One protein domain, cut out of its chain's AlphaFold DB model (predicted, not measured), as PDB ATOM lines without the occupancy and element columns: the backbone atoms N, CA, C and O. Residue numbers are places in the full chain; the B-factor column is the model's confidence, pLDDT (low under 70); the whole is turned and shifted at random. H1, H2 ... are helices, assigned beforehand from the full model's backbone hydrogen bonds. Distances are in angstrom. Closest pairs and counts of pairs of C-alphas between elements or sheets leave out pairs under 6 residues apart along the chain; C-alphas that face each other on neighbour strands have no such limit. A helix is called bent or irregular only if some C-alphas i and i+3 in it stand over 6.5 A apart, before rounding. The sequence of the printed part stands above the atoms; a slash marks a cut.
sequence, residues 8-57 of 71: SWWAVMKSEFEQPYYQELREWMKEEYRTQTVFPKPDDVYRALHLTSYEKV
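AT A GLANCE: This is residues 8 to 57 of the 71 residues of a protein of Escherichia coli (UniProt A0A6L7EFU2). The printed part is a flat, open frame in the shape of a triangle with a hollow middle: H1 and H2 make two sides and meet in a corner at the tight link between them, and the long link after H2 together with the short H3 makes the third side. H3 comes back near the first residues of H1, and the ring nearly closes there. There are 50 residues printed, with three named helices in the order H1, H2, H3 and no named strand; the class is all helix, and 32 of the 50 residues are in the named helices. The whole is loose, with a radius of gyration of the C-alphas of 12.8 A, and the C-alphas span 37 by 24 by 10 A.

IN THESE COORDINATES: H1 takes residues 8 to 18 and measures 16.8 A from first to last C-alpha, with C-alpha 8 at (209.446, 158.283, 196.806). It is irregular: C-alphas 12 and 15 are 7.5 A apart, and its line is a rough one. After Gln 19 comes H2, residues 20 to 35, the longest helix with 16 residues and 22.9 A; C-alpha 35 is at (229.421, 184.438, 193.344). H3 takes residues 47 to 51, 6.1 A long, and C-alpha 51 is at (218.691, 159.854, 203.889). Residues 42 to 44 and 54 to 56 are short helical runs without a name.

HOW THE PARTS SIT: H1 and H2 are close but not clearly touching; their closest C-alphas, those of Glu 16 and Tyr 22, are 6.9 A apart. The lines of the two helices are about perpendicular, at 89 degrees. Their centres are 18.0 A apart. H1 and H3 are also close but not clearly touching, with the C-alphas of Trp 9 and Leu 49 the closest at 7.0 A. H2 and H3 are apart. In H2 and H3 every O i to N i+4 pair is within hydrogen-bond range; in H1 4 of 7 such pairs are.

THE WHOLE: The two C-alphas farthest apart are those of Thr 35 and Glu 55, at 37.2 A. The first and last printed C-alphas, those of Ser 8 and Val 57, are 11.0 A apart. The link from H1 to H2 is tight, with 1 residue, and the link from H2 to H3 is long, with 11 residues. Residues 18 to 25, of which 20 to 25 belong to H2, stand free, and residues 43 to 48 stand free too. The printed part has no cut. The mean pLDDT of the printed part is 96.3, and no printed residue is under 70.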
ATOM      1  N   SER A   8     210.536 157.996 195.868       92.69
ATOM      2  CA  SER A   8     209.446 158.283 196.806       92.69
ATOM      3  C   SER A   8     209.170 159.783 196.973       92.69
ATOM      4  O   SER A   8     208.027 160.216 196.849       92.69
ATOM      5  N   TRP A   9     210.212 160.597 197.184       95.75
ATOM      6  CA  TRP A   9     210.069 162.046 197.323       95.75
ATOM      7  C   TRP A   9     209.841 162.726 195.981       95.75
ATOM      8  O   TRP A   9     209.076 163.686 195.895       95.75
ATOM      9  N   TRP A  10     210.467 162.219 194.916       94.94
ATOM     10  CA  TRP A  10     210.248 162.747 193.576       94.94
ATOM     11  C   TRP A  10     208.777 162.643 193.163       94.94
ATOM     12  O   TRP A  10     208.222 163.617 192.659       94.94
ATOM     13  N   ALA A  11     208.125 161.505 193.423       94.00
ATOM     14  CA  ALA A  11     206.720 161.296 193.079       94.00
ATOM     15  C   ALA A  11     205.779 162.336 193.710       94.00
ATOM     16  O   ALA A  11     204.807 162.733 193.069       94.00
ATOM     17  N   VAL A  12     206.074 162.798 194.930       95.00
ATOM     18  CA  VAL A  12     205.217 163.742 195.666       95.00
ATOM     19  C   VAL A  12     205.605 165.212 195.476       95.00
ATOM     20  O   VAL A  12     204.734 166.069 195.556       95.00
ATOM     21  N   MET A  13     206.878 165.523 195.202       95.38
ATOM     22  CA  MET A  13     207.368 166.912 195.096       95.38
ATOM     23  C   MET A  13     207.594 167.398 193.663       95.38
ATOM     24  O   MET A  13     207.850 168.583 193.459       95.38
ATOM     25  N   LYS A  14     207.525 166.519 192.654       95.25
ATOM     26  CA  LYS A  14     207.805 166.892 191.257       95.25
ATOM     27  C   LYS A  14     207.015 168.127 190.804       95.25
ATOM     28  O   LYS A  14     207.589 168.961 190.109       95.25
ATOM     29  N   SER A  15     205.742 168.247 191.191       96.25
ATOM     30  CA  SER A  15     204.898 169.386 190.805       96.25
ATOM     31  C   SER A  15     205.451 170.718 191.301       96.25
ATOM     32  O   SER A  15     205.422 171.682 190.542       96.25
ATOM     33  N   GLU A  16     205.992 170.760 192.521       96.69
ATOM     34  CA  GLU A  16     206.592 171.957 193.123       96.69
ATOM     35  C   GLU A  16     207.845 172.381 192.358       96.69
ATOM     36  O   GLU A  16     208.050 173.558 192.075       96.69
ATOM     37  N   PHE A  17     208.655 171.409 191.930       95.38
ATOM     38  CA  PHE A  17     209.842 171.685 191.124       95.38
ATOM     39  C   PHE A  17     209.522 172.199 189.719       95.38
ATOM     40  O   PHE A  17     210.383 172.795 189.082       95.38
ATOM     41  N   GLU A  18     208.317 171.963 189.207       95.38
ATOM     42  CA  GLU A  18     207.878 172.462 187.901       95.38
ATOM     43  C   GLU A  18     207.242 173.858 187.989       95.38
ATOM     44  O   GLU A  18     207.066 174.503 186.955       95.38
ATOM     45  N   GLN A  19     206.949 174.356 189.195       97.94
ATOM     46  CA  GLN A  19     206.357 175.679 189.373       97.94
ATOM     47  C   GLN A  19     207.346 176.810 189.043       97.94
ATOM     48  O   GLN A  19     208.543 176.689 189.338       97.94
ATOM     49  N   PRO A  20     206.860 177.953 188.513       98.19
ATOM     50  CA  PRO A  20     207.710 179.096 188.173       98.19
ATOM     51  C   PRO A  20     208.575 179.587 189.339       98.19
ATOM     52  O   PRO A  20     209.771 179.802 189.160       98.19
ATOM     53  N   TYR A  21     208.011 179.662 190.551       98.31
ATOM     54  CA  TYR A  21     208.733 180.160 191.726       98.31
ATOM     55  C   TYR A  21     209.973 179.314 192.054       98.31
ATOM     56  O   TYR A  21     210.996 179.845 192.480       98.31
ATOM     57  N   TYR A  22     209.910 177.992 191.855       97.62
ATOM     58  CA  TYR A  22     211.047 177.120 192.127       97.62
ATOM     59  C   TYR A  22     212.116 177.258 191.044       97.62
ATOM     60  O   TYR A  22     213.307 177.220 191.345       97.62
ATOM     61  N   GLN A  23     211.708 177.432 189.784       97.12
ATOM     62  CA  GLN A  23     212.644 177.674 188.685       97.12
ATOM     63  C   GLN A  23     213.404 178.989 188.900       97.12
ATOM     64  O   GLN A  23     214.628 179.008 188.784       97.12
ATOM     65  N   GLU A  24     212.702 180.049 189.302       98.38
ATOM     66  CA  GLU A  24     213.308 181.332 189.678       98.38
ATOM     67  C   GLU A  24     214.265 181.180 190.868       98.38
ATOM     68  O   GLU A  24     215.427 181.580 190.775       98.38
ATOM     69  N   LEU A  25     213.828 180.516 191.948       98.06
ATOM     70  CA  LEU A  25     214.670 180.230 193.114       98.06
ATOM     71  C   LEU A  25     215.932 179.452 192.727       98.06
ATOM     72  O   LEU A  25     217.020 179.742 193.218       98.06
ATOM     73  N   ARG A  26     215.806 178.456 191.847       95.88
ATOM     74  CA  ARG A  26     216.927 177.622 191.413       95.88
ATOM     75  C   ARG A  26     217.961 178.417 190.628       95.88
ATOM     76  O   ARG A  26     219.155 178.214 190.848       95.88
ATOM     77  N   GLU A  27     217.532 179.266 189.697       98.00
ATOM     78  CA  GLU A  27     218.465 180.104 188.942       98.00
ATOM     79  C   GLU A  27     219.123 181.155 189.842       98.00
ATOM     80  O   GLU A  27     220.335 181.340 189.747       98.00
ATOM     81  N   TRP A  28     218.376 181.738 190.787       98.31
ATOM     82  CA  TRP A  28     218.948 182.609 191.813       98.31
ATOM     83  C   TRP A  28     220.002 181.873 192.654       98.31
ATOM     84  O   TRP A  28     221.151 182.300 192.695       98.31
ATOM     85  N   MET A  29     219.679 180.707 193.228       97.19
ATOM     86  CA  MET A  29     220.634 179.942 194.039       97.19
ATOM     87  C   MET A  29     221.915 179.597 193.275       97.19
ATOM     88  O   MET A  29     222.999 179.675 193.844       97.19
ATOM     89  N   LYS A  30     221.828 179.199 191.998       97.31
ATOM     90  CA  LYS A  30     223.029 178.908 191.194       97.31
ATOM     91  C   LYS A  30     223.963 180.107 191.108       97.31
ATOM     92  O   LYS A  30     225.179 179.922 191.149       97.31
ATOM     93  N   GLU A  31     223.404 181.301 190.949       98.44
ATOM     94  CA  GLU A  31     224.186 182.528 190.898       98.44
ATOM     95  C   GLU A  31     224.839 182.816 192.252       98.44
ATOM     96  O   GLU A  31     226.034 183.105 192.301       98.44
ATOM     97  N   GLU A  32     224.115 182.624 193.354       98.25
ATOM     98  CA  GLU A  32     224.659 182.766 194.709       98.25
ATOM     99  C   GLU A  32     225.829 181.798 194.954       98.25
ATOM    100  O   GLU A  32     226.909 182.224 195.355       98.25
ATOM    101  N   TYR A  33     225.684 180.510 194.608       97.44
ATOM    102  CA  TYR A  33     226.770 179.521 194.709       97.44
ATOM    103  C   TYR A  33     227.977 179.832 193.809       97.44
ATOM    104  O   TYR A  33     229.084 179.366 194.081       97.44
ATOM    105  N   ARG A  34     227.781 180.575 192.712       97.75
ATOM    106  CA  ARG A  34     228.857 180.983 191.793       97.75
ATOM    107  C   ARG A  34     229.616 182.207 192.300       97.75
ATOM    108  O   ARG A  34     230.798 182.357 191.995       97.75
ATOM    109  N   THR A  35     228.928 183.096 193.006       98.19
ATOM    110  CA  THR A  35     229.421 184.438 193.344       98.19
ATOM    111  C   THR A  35     229.841 184.582 194.799       98.19
ATOM    112  O   THR A  35     230.685 185.428 195.098       98.19
ATOM    113  N   GLN A  36     229.314 183.749 195.695       97.31
ATOM    114  CA  GLN A  36     229.623 183.802 197.115       97.31
ATOM    115  C   GLN A  36     229.656 182.422 197.779       97.31
ATOM    116  O   GLN A  36     229.333 181.393 197.189       97.31
ATOM    117  N   THR A  37     230.113 182.396 199.032       96.81
ATOM    118  CA  THR A  37     230.095 181.171 199.837       96.81
ATOM    119  C   THR A  37     228.683 180.942 200.357       96.81
ATOM    120  O   THR A  37     228.189 181.715 201.172       96.81
ATOM    121  N   VAL A  38     228.060 179.861 199.899       97.19
ATOM    122  CA  VAL A  38     226.745 179.403 200.350       97.19
ATOM    123  C   VAL A  38     226.909 178.027 200.989       97.19
ATOM    124  O   VAL A  38     227.663 177.189 200.488       97.19
ATOM    125  N   PHE A  39     226.208 177.802 202.098       96.94
ATOM    126  CA  PHE A  39     226.148 176.516 202.785       96.94
ATOM    127  C   PHE A  39     224.719 175.952 202.743       96.94
ATOM    128  O   PHE A  39     223.761 176.728 202.789       96.94
ATOM    129  N   PRO A  40     224.544 174.619 202.713       96.38
ATOM    130  CA  PRO A  40     225.577 173.578 202.609       96.38
ATOM    131  C   PRO A  40     226.157 173.492 201.184       96.38
ATOM    132  O   PRO A  40     225.890 174.346 200.350       96.38
ATOM    133  N   LYS A  41     226.959 172.467 200.870       95.44
ATOM    134  CA  LYS A  41     227.338 172.207 199.469       95.44
ATOM    135  C   LYS A  41     226.076 171.937 198.627       95.44
ATOM    136  O   LYS A  41     225.138 171.337 199.160       95.44
ATOM    137  N   PRO A  42     226.055 172.276 197.322       93.88
ATOM    138  CA  PRO A  42     224.882 172.074 196.464       93.88
ATOM    139  C   PRO A  42     224.296 170.656 196.513       93.88
ATOM    140  O   PRO A  42     223.078 170.492 196.566       93.88
ATOM    141  N   ASP A  43     225.156 169.635 196.561       92.56
ATOM    142  CA  ASP A  43     224.744 168.225 196.594       92.56
ATOM    143  C   ASP A  43     224.079 167.816 197.921       92.56
ATOM    144  O   ASP A  43     223.343 166.831 197.971       92.56
ATOM    145  N   ASP A  44     224.290 168.586 198.992       95.25
ATOM    146  CA  ASP A  44     223.757 168.312 200.326       95.25
ATOM    147  C   ASP A  44     222.465 169.092 200.640       95.25
ATOM    148  O   ASP A  44     221.847 168.851 201.678       95.25
ATOM    149  N   VAL A  45     221.992 169.972 199.745       95.69
ATOM    150  CA  VAL A  45     220.756 170.764 199.946       95.69
ATOM    151  C   VAL A  45     219.542 169.872 200.243       95.69
ATOM    152  O   VAL A  45     218.706 170.213 201.077       95.69
ATOM    153  N   TYR A  46     219.465 168.694 199.618       95.62
ATOM    154  CA  TYR A  46     218.366 167.737 199.804       95.62
ATOM    155  C   TYR A  46     218.745 166.518 200.648       95.62
ATOM    156  O   TYR A  46     218.031 165.510 200.647       95.62
ATOM    157  N   ARG A  47     219.851 166.594 201.398       95.50
ATOM    158  CA  ARG A  47     220.424 165.445 202.106       95.50
ATOM    159  C   ARG A  47     219.430 164.758 203.040       95.50
ATOM    160  O   ARG A  47     219.404 163.530 203.098       95.50
ATOM    161  N   ALA A  48     218.576 165.519 203.725       96.06
ATOM    162  CA  ALA A  48     217.543 164.967 204.603       96.06
ATOM    163  C   ALA A  48     216.578 164.025 203.856       96.06
ATOM    164  O   ALA A  48     216.273 162.936 204.346       96.06
ATOM    165  N   LEU A  49     216.162 164.409 202.645       95.88
ATOM    166  CA  LEU A  49     215.238 163.637 201.808       95.88
ATOM    167  C   LEU A  49     215.922 162.425 201.169       95.88
ATOM    168  O   LEU A  49     215.288 161.394 200.953       95.88
ATOM    169  N   HIS A  50     217.223 162.521 200.885       93.88
ATOM    170  CA  HIS A  50     218.013 161.380 200.417       93.88
ATOM    171  C   HIS A  50     218.213 160.327 201.510       93.88
ATOM    172  O   HIS A  50     218.136 159.135 201.218       93.88
ATOM    173  N   LEU A  51     218.451 160.753 202.755       95.06
ATOM    174  CA  LEU A  51     218.691 159.854 203.889       95.06
ATOM    175  C   LEU A  51     217.414 159.173 204.398       95.06
ATOM    176  O   LEU A  51     217.479 158.038 204.870       95.06
ATOM    177  N   THR A  52     216.264 159.844 204.293       96.00
ATOM    178  CA  THR A  52     214.974 159.313 204.752       96.00
ATOM    179  C   THR A  52     213.953 159.397 203.625       96.00
ATOM    180  O   THR A  52     213.491 160.485 203.297       96.00
ATOM    181  N   SER A  53     213.587 158.257 203.034       95.44
ATOM    182  CA  SER A  53     212.521 158.181 202.025       95.44
ATOM    183  C   SER A  53     211.151 158.534 202.611       95.44
ATOM    184  O   SER A  53     210.943 158.413 203.822       95.44
ATOM    185  N   TYR A  54     210.222 158.963 201.754       96.69
ATOM    186  CA  TYR A  54     208.913 159.493 202.149       96.69
ATOM    187  C   TYR A  54     208.154 158.534 203.078       96.69
ATOM    188  O   TYR A  54     207.692 158.917 204.149       96.69
ATOM    189  N   GLU A  55     208.105 157.252 202.720       96.31
ATOM    190  CA  GLU A  55     207.405 156.202 203.462       96.31
ATOM    191  C   GLU A  55     208.094 155.780 204.769       96.31
ATOM    192  O   GLU A  55     207.476 155.134 205.615       96.31
ATOM    193  N   LYS A  56     209.376 156.123 204.946       96.62
ATOM    194  CA  LYS A  56     210.139 155.805 206.162       96.62
ATOM    195  C   LYS A  56     210.096 156.920 207.201       96.62
ATOM    196  O   LYS A  56     210.564 156.703 208.322       96.62
ATOM    197  N   VAL A  57     209.547 158.088 206.861       96.94
ATOM    198  CA  VAL A  57     209.388 159.192 207.810       96.94
ATOM    199  C   VAL A  57     208.476 158.755 208.956       96.94
ATOM    200  O   VAL A  57     207.357 158.296 208.749       96.94
TER     201      VAL A  57